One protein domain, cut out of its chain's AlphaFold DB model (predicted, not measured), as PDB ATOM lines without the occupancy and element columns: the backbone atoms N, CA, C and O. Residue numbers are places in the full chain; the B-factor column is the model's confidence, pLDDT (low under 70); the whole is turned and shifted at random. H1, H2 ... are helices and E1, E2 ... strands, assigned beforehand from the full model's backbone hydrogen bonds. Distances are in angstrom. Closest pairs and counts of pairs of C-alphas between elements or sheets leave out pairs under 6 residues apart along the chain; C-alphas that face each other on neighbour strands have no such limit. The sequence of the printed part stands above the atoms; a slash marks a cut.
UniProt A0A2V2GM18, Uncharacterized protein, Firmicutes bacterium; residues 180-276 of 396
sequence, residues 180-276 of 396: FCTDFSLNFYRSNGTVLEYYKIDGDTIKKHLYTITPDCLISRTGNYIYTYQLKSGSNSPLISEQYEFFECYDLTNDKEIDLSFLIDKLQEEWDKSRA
ATOM      1  N   PHE A 180     286.252 349.387 182.652       51.31
ATOM      2  CA  PHE A 180     286.900 349.730 183.892       51.31
ATOM      3  C   PHE A 180     285.932 350.610 184.691       51.31
ATOM      4  O   PHE A 180     285.835 351.806 184.454       51.31
ATOM      5  N   CYS A 181     285.209 350.054 185.657       49.66
ATOM      6  CA  CYS A 181     284.834 350.926 186.762       49.66
ATOM      7  C   CYS A 181     286.088 351.074 187.615       49.66
ATOM      8  O   CYS A 181     286.596 350.083 188.144       49.66
ATOM      9  N   THR A 182     286.593 352.298 187.723       50.25
ATOM     10  CA  THR A 182     287.294 352.699 188.936       50.25
ATOM     11  C   THR A 182     286.282 352.557 190.061       50.25
ATOM     12  O   THR A 182     285.235 353.208 190.043       50.25
ATOM     13  N   ASP A 183     286.529 351.664 191.016       56.09
ATOM     14  CA  ASP A 183     285.813 351.811 192.282       56.09
ATOM     15  C   ASP A 183     286.237 353.140 192.937       56.09
ATOM     16  O   ASP A 183     287.236 353.746 192.549       56.09
ATOM     17  N   PHE A 184     285.507 353.610 193.951       55.03
ATOM     18  CA  PHE A 184     285.902 354.804 194.721       55.03
ATOM     19  C   PHE A 184     287.302 354.690 195.358       55.03
ATOM     20  O   PHE A 184     287.808 355.648 195.926       55.03
ATOM     21  N   SER A 185     287.930 353.512 195.298       60.09
ATOM     22  CA  SER A 185     289.295 353.244 195.746       60.09
ATOM     23  C   SER A 185     290.294 353.148 194.581       60.09
ATOM     24  O   SER A 185     291.380 352.597 194.769       60.09
ATOM     25  N   LEU A 186     289.922 353.642 193.392       68.69
ATOM     26  CA  LEU A 186     290.736 353.722 192.174       68.69
ATOM     27  C   LEU A 186     291.321 352.374 191.718       68.69
ATOM     28  O   LEU A 186     292.416 352.322 191.164       68.69
ATOM     29  N   ASN A 187     290.619 351.263 191.957       73.94
ATOM     30  CA  ASN A 187     291.012 349.940 191.450       73.94
ATOM     31  C   ASN A 187     290.348 349.652 190.106       73.94
ATOM     32  O   ASN A 187     289.273 350.172 189.821       73.94
ATOM     33  N   PHE A 188     290.948 348.772 189.304       76.56
ATOM     34  CA  PHE A 188     290.513 348.530 187.924       76.56
ATOM     35  C   PHE A 188     290.071 347.101 187.729       76.56
ATOM     36  O   PHE A 188     290.643 346.178 188.309       76.56
ATOM     37  N   TYR A 189     289.127 346.894 186.820       77.50
ATOM     38  CA  TYR A 189     288.803 345.551 186.380       77.50
ATOM     39  C   TYR A 189     288.485 345.460 184.899       77.50
ATOM     40  O   TYR A 189     288.143 346.442 184.250       77.50
ATOM     41  N   ARG A 190     288.607 344.244 184.370       75.94
ATOM     42  CA  ARG A 190     288.214 343.880 183.013       75.94
ATOM     43  C   ARG A 190     287.496 342.545 183.042       75.94
ATOM     44  O   ARG A 190     288.046 341.572 183.553       75.94
ATOM     45  N   SER A 191     286.334 342.475 182.408       76.06
ATOM     46  CA  SER A 191     285.677 341.212 182.084       76.06
ATOM     47  C   SER A 191     285.942 340.820 180.628       76.06
ATOM     48  O   SER A 191     285.932 341.650 179.718       76.06
ATOM     49  N   ASN A 192     286.221 339.540 180.393       75.50
ATOM     50  CA  ASN A 192     286.298 338.945 179.062       75.50
ATOM     51  C   ASN A 192     285.546 337.613 179.071       75.50
ATOM     52  O   ASN A 192     286.099 336.573 179.442       75.50
ATOM     53  N   GLY A 193     284.263 337.662 178.705       81.25
ATOM     54  CA  GLY A 193     283.366 336.517 178.805       81.25
ATOM     55  C   GLY A 193     283.208 336.089 180.260       81.25
ATOM     56  O   GLY A 193     282.586 336.790 181.046       81.25
ATOM     57  N   THR A 194     283.797 334.948 180.609       89.88
ATOM     58  CA  THR A 194     283.705 334.342 181.943       89.88
ATOM     59  C   THR A 194     284.891 334.665 182.846       89.88
ATOM     60  O   THR A 194     285.012 334.063 183.905       89.88
ATOM     61  N   VAL A 195     285.833 335.510 182.420       89.56
ATOM     62  CA  VAL A 195     287.029 335.832 183.213       89.56
ATOM     63  C   VAL A 195     286.982 337.286 183.638       89.56
ATOM     64  O   VAL A 195     286.869 338.173 182.793       89.56
ATOM     65  N   LEU A 196     287.130 337.514 184.937       87.38
ATOM     66  CA  LEU A 196     287.336 338.819 185.539       87.38
ATOM     67  C   LEU A 196     288.803 338.958 185.943       87.38
ATOM     68  O   LEU A 196     289.315 338.196 186.762       87.38
ATOM     69  N   GLU A 197     289.474 339.953 185.382       86.69
ATOM     70  CA  GLU A 197     290.771 340.407 185.864       86.69
ATOM     71  C   GLU A 197     290.559 341.644 186.727       86.69
ATOM     72  O   GLU A 197     290.096 342.664 186.220       86.69
ATOM     73  N   TYR A 198     290.897 341.560 188.009       86.44
ATOM     74  CA  TYR A 198     290.775 342.667 188.953       86.44
ATOM     75  C   TYR A 198     292.161 343.100 189.431       86.44
ATOM     76  O   TYR A 198     292.972 342.274 189.838       86.44
ATOM     77  N   TYR A 199     292.456 344.389 189.368       83.25
ATOM     78  CA  TYR A 199     293.750 344.970 189.700       83.25
ATOM     79  C   TYR A 199     293.581 345.850 190.932       83.25
ATOM     80  O   TYR A 199     293.031 346.948 190.847       83.25
ATOM     81  N   LYS A 200     294.047 345.340 192.073       84.50
ATOM     82  CA  LYS A 200     293.989 346.025 193.361       84.50
ATOM     83  C   LYS A 200     295.292 346.772 193.620       84.50
ATOM     84  O   LYS A 200     296.363 346.178 193.506       84.50
ATOM     85  N   ILE A 201     295.208 348.025 194.036       80.44
ATOM     86  CA  ILE A 201     296.356 348.763 194.558       80.44
ATOM     87  C   ILE A 201     296.600 348.315 196.007       80.44
ATOM     88  O   ILE A 201     295.699 348.361 196.848       80.44
ATOM     89  N   ASP A 202     297.810 347.835 196.289       79.81
ATOM     90  CA  ASP A 202     298.248 347.369 197.608       79.81
ATOM     91  C   ASP A 202     299.610 347.981 197.934       79.81
ATOM     92  O   ASP A 202     300.649 347.576 197.393       79.81
ATOM     93  N   GLY A 203     299.591 349.031 198.758       81.75
ATOM     94  CA  GLY A 203     300.755 349.891 198.928       81.75
ATOM     95  C   GLY A 203     301.229 350.395 197.565       81.75
ATOM     96  O   GLY A 203     300.419 350.890 196.779       81.75
ATOM     97  N   ASP A 204     302.524 350.286 197.287       79.56
ATOM     98  CA  ASP A 204     303.146 350.785 196.049       79.56
ATOM     99  C   ASP A 204     303.121 349.758 194.911       79.56
ATOM    100  O   ASP A 204     303.900 349.839 193.962       79.56
ATOM    101  N   THR A 205     302.260 348.746 195.008       82.12
ATOM    102  CA  THR A 205     302.164 347.680 194.011       82.12
ATOM    103  C   THR A 205     300.741 347.508 193.510       82.12
ATOM    104  O   THR A 205     299.774 347.836 194.195       82.12
ATOM    105  N   ILE A 206     300.613 346.959 192.302       82.31
ATOM    106  CA  ILE A 206     299.328 346.552 191.739       82.31
ATOM    107  C   ILE A 206     299.272 345.025 191.745       82.31
ATOM    108  O   ILE A 206     300.060 344.352 191.076       82.31
ATOM    109  N   LYS A 207     298.329 344.470 192.505       86.19
ATOM    110  CA  LYS A 207     298.070 343.034 192.588       86.19
ATOM    111  C   LYS A 207     296.958 342.649 191.620       86.19
ATOM    112  O   LYS A 207     295.838 343.147 191.710       86.19
ATOM    113  N   LYS A 208     297.264 341.722 190.713       87.88
ATOM    114  CA  LYS A 208     296.286 341.123 189.804       87.88
ATOM    115  C   LYS A 208     295.584 339.945 190.480       87.88
ATOM    116  O   LYS A 208     296.241 339.033 190.975       87.88
ATOM    117  N   HIS A 209     294.266 339.953 190.404       90.81
ATOM    118  CA  HIS A 209     293.352 338.892 190.784       90.81
ATOM    119  C   HIS A 209     292.647 338.366 189.535       90.81
ATOM    120  O   HIS A 209     292.372 339.118 188.594       90.81
ATOM    121  N   LEU A 210     292.391 337.062 189.513       92.44
ATOM    122  CA  LEU A 210     291.760 336.373 188.394       92.44
ATOM    123  C   LEU A 210     290.592 335.550 188.916       92.44
ATOM    124  O   LEU A 210     290.799 334.568 189.628       92.44
ATOM    125  N   TYR A 211     289.386 335.935 188.521       93.56
ATOM    126  CA  TYR A 211     288.153 335.271 188.920       93.56
ATOM    127  C   TYR A 211     287.388 334.750 187.711       93.56
ATOM    128  O   TYR A 211     287.544 335.237 186.588       93.56
ATOM    129  N   THR A 212     286.571 333.730 187.950       94.75
ATOM    130  CA  THR A 212     285.571 333.286 186.979       94.75
ATOM    131  C   THR A 212     284.278 334.025 187.286       94.75
ATOM    132  O   THR A 212     283.951 334.178 188.448       94.75
ATOM    133  N   ILE A 213     283.568 334.520 186.281       93.00
ATOM    134  CA  ILE A 213     282.324 335.272 186.473       93.00
ATOM    135  C   ILE A 213     281.247 334.813 185.501       93.00
ATOM    136  O   ILE A 213     281.546 334.278 184.424       93.00
ATOM    137  N   THR A 214     279.997 335.071 185.862       92.19
ATOM    138  CA  THR A 214     278.863 334.948 184.952       92.19
ATOM    139  C   THR A 214     278.984 335.989 183.826       92.19
ATOM    140  O   THR A 214     279.210 337.166 184.104       92.19
ATOM    141  N   PRO A 215     278.860 335.601 182.540       86.50
ATOM    142  CA  PRO A 215     278.874 336.554 181.430       86.50
ATOM    143  C   PRO A 215     277.755 337.595 181.534       86.50
ATOM    144  O   PRO A 215     276.686 337.313 182.068       86.50
ATOM    145  N   ASP A 216     277.983 338.778 180.963       80.94
ATOM    146  CA  ASP A 216     276.996 339.866 180.901       80.94
ATOM    147  C   ASP A 216     276.466 340.317 182.284       80.94
ATOM    148  O   ASP A 216     275.342 340.809 182.416       80.94
ATOM    149  N   CYS A 217     277.278 340.159 183.335       85.12
ATOM    150  CA  CYS A 217     277.009 340.694 184.666       85.12
ATOM    151  C   CYS A 217     277.561 342.119 184.839       85.12
ATOM    152  O   CYS A 217     278.557 342.511 184.226       85.12
ATOM    153  N   LEU A 218     276.959 342.872 185.754       85.25
ATOM    154  CA  LEU A 218     277.559 344.067 186.342       85.25
ATOM    155  C   LEU A 218     278.534 343.652 187.446       85.25
ATOM    156  O   LEU A 218     278.339 342.624 188.087       85.25
ATOM    157  N   ILE A 219     279.571 344.455 187.675       84.31
ATOM    158  CA  ILE A 219     280.608 344.203 188.683       84.31
ATOM    159  C   ILE A 219     280.643 345.393 189.642       84.31
ATOM    160  O   ILE A 219     280.705 346.545 189.208       84.31
ATOM    161  N   SER A 220     280.607 345.117 190.942       85.50
ATOM    162  CA  SER A 220     280.674 346.123 192.005       85.50
ATOM    163  C   SER A 220     281.514 345.620 193.180       85.50
ATOM    164  O   SER A 220     281.997 344.484 193.187       85.50
ATOM    165  N   ARG A 221     281.738 346.488 194.165       84.12
ATOM    166  CA  ARG A 221     282.577 346.228 195.329       84.12
ATOM    167  C   ARG A 221     281.963 346.814 196.598       84.12
ATOM    168  O   ARG A 221     281.439 347.920 196.578       84.12
ATOM    169  N   THR A 222     282.120 346.102 197.713       83.75
ATOM    170  CA  THR A 222     281.941 346.641 199.071       83.75
ATOM    171  C   THR A 222     283.112 346.215 199.963       83.75
ATOM    172  O   THR A 222     283.439 345.032 200.085       83.75
ATOM    173  N   GLY A 223     283.800 347.172 200.591       82.94
ATOM    174  CA  GLY A 223     284.966 346.895 201.439       82.94
ATOM    175  C   GLY A 223     286.067 346.117 200.703       82.94
ATOM    176  O   GLY A 223     286.666 346.634 199.769       82.94
ATOM    177  N   ASN A 224     286.354 344.877 201.115       87.56
ATOM    178  CA  ASN A 224     287.328 343.984 200.460       87.56
ATOM    179  C   ASN A 224     286.677 342.919 199.559       87.56
ATOM    180  O   ASN A 224     287.342 341.952 199.190       87.56
ATOM    181  N   TYR A 225     285.400 343.079 199.213       89.94
ATOM    182  CA  TYR A 225     284.639 342.093 198.454       89.94
ATOM    183  C   TYR A 225     284.257 342.633 197.086       89.94
ATOM    184  O   TYR A 225     283.637 343.693 197.002       89.94
ATOM    185  N   ILE A 226     284.599 341.898 196.034       91.38
ATOM    186  CA  ILE A 226     284.118 342.144 194.673       91.38
ATOM    187  C   ILE A 226     282.998 341.169 194.356       91.38
ATOM    188  O   ILE A 226     283.103 339.987 194.672       91.38
ATOM    189  N   TYR A 227     281.933 341.652 193.737       91.62
ATOM    190  CA  TYR A 227     280.776 340.830 193.436       91.62
ATOM    191  C   TYR A 227     280.160 341.183 192.093       91.62
ATOM    192  O   TYR A 227     280.317 342.291 191.573       91.62
ATOM    193  N   THR A 228     279.443 340.216 191.543       92.62
ATOM    194  CA  THR A 228     278.765 340.321 190.257       92.62
ATOM    195  C   THR A 228     277.262 340.250 190.445       92.62
ATOM    196  O   THR A 228     276.750 339.530 191.310       92.62
ATOM    197  N   TYR A 229     276.535 341.029 189.653       91.69
ATOM    198  CA  TYR A 229     275.090 341.118 189.791       91.69
ATOM    199  C   TYR A 229     274.383 341.552 188.505       91.69
ATOM    200  O   TYR A 229     275.001 342.011 187.545       91.69
ATOM    201  N   GLN A 230     273.062 341.434 188.496       91.19
ATOM    202  CA  GLN A 230     272.165 342.029 187.512       91.19
ATOM    203  C   GLN A 230     271.021 342.765 188.215       91.19
ATOM    204  O   GLN A 230     270.575 342.389 189.301       91.19
ATOM    205  N   LEU A 231     270.549 343.838 187.583       88.06
ATOM    206  CA  LEU A 231     269.380 344.590 188.031       88.06
ATOM    207  C   LEU A 231     268.103 343.807 187.709       88.06
ATOM    208  O   LEU A 231     267.841 343.490 186.546       88.06
ATOM    209  N   LYS A 232     267.265 343.553 188.717       88.00
ATOM    210  CA  LYS A 232     265.923 343.004 188.500       88.00
ATOM    211  C   LYS A 232     265.006 344.124 188.015       88.00
ATOM    212  O   LYS A 232     264.761 345.104 188.715       88.00
ATOM    213  N   SER A 233     264.490 343.987 186.798       80.12
ATOM    214  CA  SER A 233     263.654 345.015 186.176       80.12
ATOM    215  C   SER A 233     262.375 345.282 186.988       80.12
ATOM    216  O   SER A 233     261.595 344.365 187.236       80.12
ATOM    217  N   GLY A 234     262.125 346.548 187.343       73.19
ATOM    218  CA  GLY A 234     260.866 347.003 187.954       73.19
ATOM    219  C   GLY A 234     260.731 346.816 189.472       73.19
ATOM    220  O   GLY A 234     259.617 346.916 189.984       73.19
ATOM    221  N   SER A 235     261.821 346.545 190.196       70.75
ATOM    222  CA  SER A 235     261.794 346.437 191.660       70.75
ATOM    223  C   SER A 235     261.966 347.801 192.338       70.75
ATOM    224  O   SER A 235     262.953 348.487 192.102       70.75
ATOM    225  N   ASN A 236     261.024 348.163 193.216       75.44
ATOM    226  CA  ASN A 236     261.128 349.301 194.147       75.44
ATOM    227  C   ASN A 236     261.256 348.820 195.608       75.44
ATOM    228  O   ASN A 236     260.894 349.540 196.541       75.44
ATOM    229  N   SER A 237     261.672 347.567 195.815       77.75
ATOM    230  CA  SER A 237     261.747 346.976 197.152       77.75
ATOM    231  C   SER A 237     262.863 347.614 197.980       77.75
ATOM    232  O   SER A 237     263.942 347.845 197.443       77.75
ATOM    233  N   PRO A 238     262.672 347.855 199.289       74.69
ATOM    234  CA  PRO A 238     263.760 348.276 200.168       74.69
ATOM    235  C   PRO A 238     264.783 347.160 200.445       74.69
ATOM    236  O   PRO A 238     265.828 347.453 201.019       74.69
ATOM    237  N   LEU A 239     264.501 345.908 200.063       81.25
ATOM    238  CA  LEU A 239     265.408 344.775 200.242       81.25
ATOM    239  C   LEU A 239     266.335 344.626 199.035       81.25
ATOM    240  O   LEU A 239     265.879 344.474 197.898       81.25
ATOM    241  N   ILE A 240     267.642 344.594 199.286       82.44
ATOM    242  CA  ILE A 240     268.664 344.485 198.233       82.44
ATOM    243  C   ILE A 240     268.498 343.194 197.420       82.44
ATOM    244  O   ILE A 240     268.552 343.213 196.190       82.44
ATOM    245  N   SER A 241     268.207 342.072 198.075       84.00
ATOM    246  CA  SER A 241     267.998 340.779 197.407       84.00
ATOM    247  C   SER A 241     266.797 340.758 196.449       84.00
ATOM    248  O   SER A 241     266.735 339.920 195.546       84.00
ATOM    249  N   GLU A 242     265.847 341.682 196.596       85.56
ATOM    250  CA  GLU A 242     264.691 341.830 195.705       85.56
ATOM    251  C   GLU A 242     264.941 342.825 194.563       85.56
ATOM    252  O   GLU A 242     264.209 342.819 193.573       85.56
ATOM    253  N   GLN A 243     265.974 343.664 194.669       86.81
ATOM    254  CA  GLN A 243     266.403 344.596 193.620       86.81
ATOM    255  C   GLN A 243     267.443 343.983 192.676       86.81
ATOM    256  O   GLN A 243     267.477 344.317 191.490       86.81
ATOM    257  N   TYR A 244     268.266 343.065 193.182       90.88
ATOM    258  CA  TYR A 244     269.407 342.522 192.452       90.88
ATOM    259  C   TYR A 244     269.390 340.991 192.419       90.88
ATOM    260  O   TYR A 244     268.880 340.320 193.322       90.88
ATOM    261  N   GLU A 245     269.930 340.428 191.345       93.44
ATOM    262  CA  GLU A 245     270.339 339.026 191.257       93.44
ATOM    263  C   GLU A 245     271.862 338.975 191.349       93.44
ATOM    264  O   GLU A 245     272.529 339.609 190.541       93.44
ATOM    265  N   PHE A 246     272.404 338.281 192.350       93.81
ATOM    266  CA  PHE A 246     273.848 338.156 192.572       93.81
ATOM    267  C   PHE A 246     274.339 336.805 192.055       93.81
ATOM    268  O   PHE A 246     273.644 335.805 192.248       93.81
ATOM    269  N   PHE A 247     275.525 336.768 191.443       94.44
ATOM    270  CA  PHE A 247     276.089 335.533 190.882       94.44
ATOM    271  C   PHE A 247     277.324 335.058 191.644       94.44
ATOM    272  O   PHE A 247     277.354 333.923 192.110       94.44
ATOM    273  N   GLU A 248     278.320 335.927 191.818       95.62
ATOM    274  CA  GLU A 248     279.578 335.598 192.485       95.62
ATOM    275  C   GLU A 248     279.997 336.693 193.473       95.62
ATOM    276  O   GLU A 248     279.678 337.871 193.300       95.62
ATOM    277  N   CYS A 249     280.750 336.307 194.507       95.38
ATOM    278  CA  CYS A 249     281.387 337.226 195.446       95.38
ATOM    279  C   CYS A 249     282.769 336.696 195.835       95.38
ATOM    280  O   CYS A 249     282.895 335.542 196.240       95.38
ATOM    281  N   TYR A 250     283.803 337.529 195.750       95.38
ATOM    282  CA  TYR A 250     285.188 337.171 196.046       95.38
ATOM    283  C   TYR A 250     285.778 338.087 197.117       95.38
ATOM    284  O   TYR A 250     285.667 339.309 197.040       95.38
ATOM    285  N   ASP A 251     286.457 337.495 198.098       93.62
ATOM    286  CA  ASP A 251     287.280 338.205 199.075       93.62
ATOM    287  C   ASP A 251     288.678 338.461 198.504       93.62
ATOM    288  O   ASP A 251     289.473 337.534 198.327       93.62
ATOM    289  N   LEU A 252     289.003 339.734 198.281       89.06
ATOM    290  CA  LEU A 252     290.291 340.179 197.746       89.06
ATOM    291  C   LEU A 252     291.470 339.880 198.689       89.06
ATOM    292  O   LEU A 252     292.622 339.813 198.254       89.06
ATOM    293  N   THR A 253     291.215 339.721 199.989       88.88
ATOM    294  CA  THR A 253     292.249 339.446 200.998       88.88
ATOM    295  C   THR A 253     292.720 338.003 200.901       88.88
ATOM    296  O   THR A 253     293.920 337.729 200.856       88.88
ATOM    297  N   ASN A 254     291.760 337.080 200.855       91.12
ATOM    298  CA  ASN A 254     292.007 335.641 200.871       91.12
ATOM    299  C   ASN A 254     292.041 335.010 199.476       91.12
ATOM    300  O   ASN A 254     292.412 333.843 199.359       91.12
ATOM    301  N   ASP A 255     291.672 335.781 198.452       91.56
ATOM    302  CA  ASP A 255     291.593 335.392 197.045       91.56
ATOM    303  C   ASP A 255     290.686 334.174 196.817       91.56
ATOM    304  O   ASP A 255     291.060 333.184 196.187       91.56
ATOM    305  N   LYS A 256     289.493 334.216 197.423       94.50
ATOM    306  CA  LYS A 256     288.530 333.108 197.440       94.50
ATOM    307  C   LYS A 256     287.110 333.598 197.247       94.50
ATOM    308  O   LYS A 256     286.756 334.678 197.710       94.50
ATOM    309  N   GLU A 257     286.307 332.752 196.619       95.50
ATOM    310  CA  GLU A 257     284.862 332.932 196.567       95.50
ATOM    311  C   GLU A 257     284.258 332.784 197.965       95.50
ATOM    312  O   GLU A 257     284.701 331.946 198.761       95.50
ATOM    313  N   ILE A 258     283.258 333.606 198.258       95.31
ATOM    314  CA  ILE A 258     282.513 333.596 199.510       95.31
ATOM    315  C   ILE A 258     281.015 333.476 199.246       95.31
ATOM    316  O   ILE A 258     280.528 333.780 198.160       95.31
ATOM    317  N   ASP A 259     280.284 333.033 200.266       93.94
ATOM    318  CA  ASP A 259     278.842 332.825 200.181       93.94
ATOM    319  C   ASP A 259     278.092 334.146 199.921       93.94
ATOM    320  O   ASP A 259     278.340 335.163 200.576       93.94
ATOM    321  N   LEU A 260     277.147 334.123 198.979       93.50
ATOM    322  CA  LEU A 260     276.331 335.284 198.625       93.50
ATOM    323  C   LEU A 260     275.425 335.749 199.771       93.50
ATOM    324  O   LEU A 260     275.117 336.934 199.846       93.50
ATOM    325  N   SER A 261     275.011 334.854 200.673       93.00
ATOM    326  CA  SER A 261     274.211 335.225 201.849       93.00
ATOM    327  C   SER A 261     274.944 336.234 202.734       93.00
ATOM    328  O   SER A 261     274.368 337.252 203.107       93.00
ATOM    329  N   PHE A 262     276.243 336.022 202.959       93.00
ATOM    330  CA  PHE A 262     277.091 336.971 203.678       93.00
ATOM    331  C   PHE A 262     277.153 338.337 202.976       93.00
ATOM    332  O   PHE A 262     277.073 339.371 203.636       93.00
ATOM    333  N   LEU A 263     277.289 338.354 201.642       92.62
ATOM    334  CA  LEU A 263     277.305 339.602 200.873       92.62
ATOM    335  C   LEU A 263     275.981 340.360 201.020       92.62
ATOM    336  O   LEU A 263     275.996 341.566 201.250       92.62
ATOM    337  N   ILE A 264     274.852 339.665 200.867       93.31
ATOM    338  CA  ILE A 264     273.515 340.268 200.927       93.31
ATOM    339  C   ILE A 264     273.275 340.894 202.302       93.31
ATOM    340  O   ILE A 264     272.850 342.047 202.363       93.31
ATOM    341  N   ASP A 265     273.597 340.176 203.380       92.12
ATOM    342  CA  ASP A 265     273.461 340.686 204.748       92.12
ATOM    343  C   ASP A 265     274.323 341.939 204.959       92.12
ATOM    344  O   ASP A 265     273.847 342.944 205.486       92.12
ATOM    345  N   LYS A 266     275.572 341.915 204.475       91.06
ATOM    346  CA  LYS A 266     276.487 343.057 204.570       91.06
ATOM    347  C   LYS A 266     275.984 344.281 203.800       91.06
ATOM    348  O   LYS A 266     276.011 345.389 204.329       91.06
ATOM    349  N   LEU A 267     275.537 344.096 202.559       90.44
ATOM    350  CA  LEU A 267     275.005 345.195 201.753       90.44
ATOM    351  C   LEU A 267     273.738 345.777 202.391       90.44
ATOM    352  O   LEU A 267     273.548 346.992 202.369       90.44
ATOM    353  N   GLN A 268     272.881 344.931 202.972       91.12
ATOM    354  CA  GLN A 268     271.675 345.389 203.660       91.12
ATOM    355  C   GLN A 268     272.029 346.208 204.909       91.12
ATOM    356  O   GLN A 268     271.437 347.261 205.123       91.12
ATOM    357  N   GLU A 269     273.028 345.781 205.686       89.12
ATOM    358  CA  GLU A 269     273.531 346.537 206.838       89.12
ATOM    359  C   GLU A 269     274.066 347.922 206.428       89.12
ATOM    360  O   GLU A 269     273.751 348.920 207.076       89.12
ATOM    361  N   GLU A 270     274.853 348.004 205.351       85.56
ATOM    362  CA  GLU A 270     275.374 349.277 204.823       85.56
ATOM    363  C   GLU A 270     274.243 350.199 204.341       85.56
ATOM    364  O   GLU A 270     274.248 351.400 204.622       85.56
ATOM    365  N   TRP A 271     273.231 349.638 203.677       82.75
ATOM    366  CA  TRP A 271     272.056 350.380 203.227       82.75
ATOM    367  C   TRP A 271     271.224 350.921 204.392       82.75
ATOM    368  O   TRP A 271     270.845 352.096 204.390       82.75
ATOM    369  N   ASP A 272     270.969 350.091 205.403       84.06
ATOM    370  CA  ASP A 272     270.199 350.473 206.585       84.06
ATOM    371  C   ASP A 272     270.928 351.547 207.406       84.06
ATOM    372  O   ASP A 272     270.285 352.502 207.849       84.06
ATOM    373  N   LYS A 273     272.264 351.463 207.528       80.44
ATOM    374  CA  LYS A 273     273.095 352.524 208.127       80.44
ATOM    375  C   LYS A 273     272.972 353.836 207.366       80.44
ATOM    376  O   LYS A 273     272.600 354.832 207.968       80.44
ATOM    377  N   SER A 274     273.143 353.823 206.042       73.81
ATOM    378  CA  SER A 274     273.040 355.053 205.236       73.81
ATOM    379  C   SER A 274     271.682 355.758 205.367       73.81
ATOM    380  O   SER A 274     271.585 356.973 205.228       73.81
ATOM    381  N   ARG A 275     270.611 355.001 205.646       71.69
ATOM    382  CA  ARG A 275     269.268 355.544 205.885       71.69
ATOM    383  C   ARG A 275     269.074 356.066 207.302       71.69
ATOM    384  O   ARG A 275     268.314 357.021 207.482       71.69
ATOM    385  N   ALA A 276     269.700 355.415 208.280       63.81
ATOM    386  CA  ALA A 276     269.740 355.878 209.660       63.81
ATOM    387  C   ALA A 276     270.562 357.171 209.784       63.81
ATOM    388  O   ALA A 276     270.132 358.070 210.495       63.81
TER     389      ALA A 276
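What this domain is: This is residues 180 to 276 of the 396 residues of an uncharacterized protein of Firmicutes bacterium (UniProt A0A2V2GM18). Two small antiparallel sheets, E1 E2 E3 and E4 E5 E6, follow one another along the longest axis with few contacts between them. The second is strongly twisted and has H2 packed on one face, in two layers, with short H1 at the end far from the first sheet. The 97 printed residues run E1 E2 E3 E4 E5 H1 E6 H2, class mixed, each sheet in the order named. The whole is compact, radius of gyration of the C-alphas 13.8 A, spanning 40 by 31 by 22 A.

Where its parts are: Find C-alpha 188 at (290.513, 348.530, 187.924), where E1, residues 188 to 192, begins. E2, residues 195 to 202, covers 21.6 A and E3, residues 205 to 212, 23.1 A. Next come E4, residues 218 to 222, E5, residues 225 to 231, and H1, residues 240 to 243. E6, residues 244 to 251, bends by 67 degrees at residue 247. H2, residues 260 to 276, runs 24.3 A to C-alpha 276 at (269.740, 355.878, 209.660).

How they stand to each other: E1, E2 and E3 form a meander, each strand the antiparallel neighbour of the one before; look for N 190 and O 197 at 2.9 A and N 198 and O 209 at 2.9 A. E4 and E5 are a hairpin, with N 220 and O 227 at 2.9 A; E5 and E6 are antiparallel, with N 228 and O 248 at 2.9 A. H2 is on this sheet at a height of 8.9 A; its closest C-alphas with E6 are Cys 249 and Leu 260, 6.3 A. With residues 264 to 268 alone it touches H1, closest at the C-alphas of Ile 240 and Gln 268, 6.3 A. E1 and E4 are near each other, with 5 pairs of C-alphas within 10 A; E2 and E5 are apart. In H2 every O i to N i+4 pair is within hydrogen-bond range; H1 is too short for one.

The domain as a whole: The C-alphas of Asp 204 and Gly 234 are the two farthest apart, 43.2 A. The printed part has no cut, and no link is long. Look for pLDDT under 70 at residues 180 to 186 and residue 276.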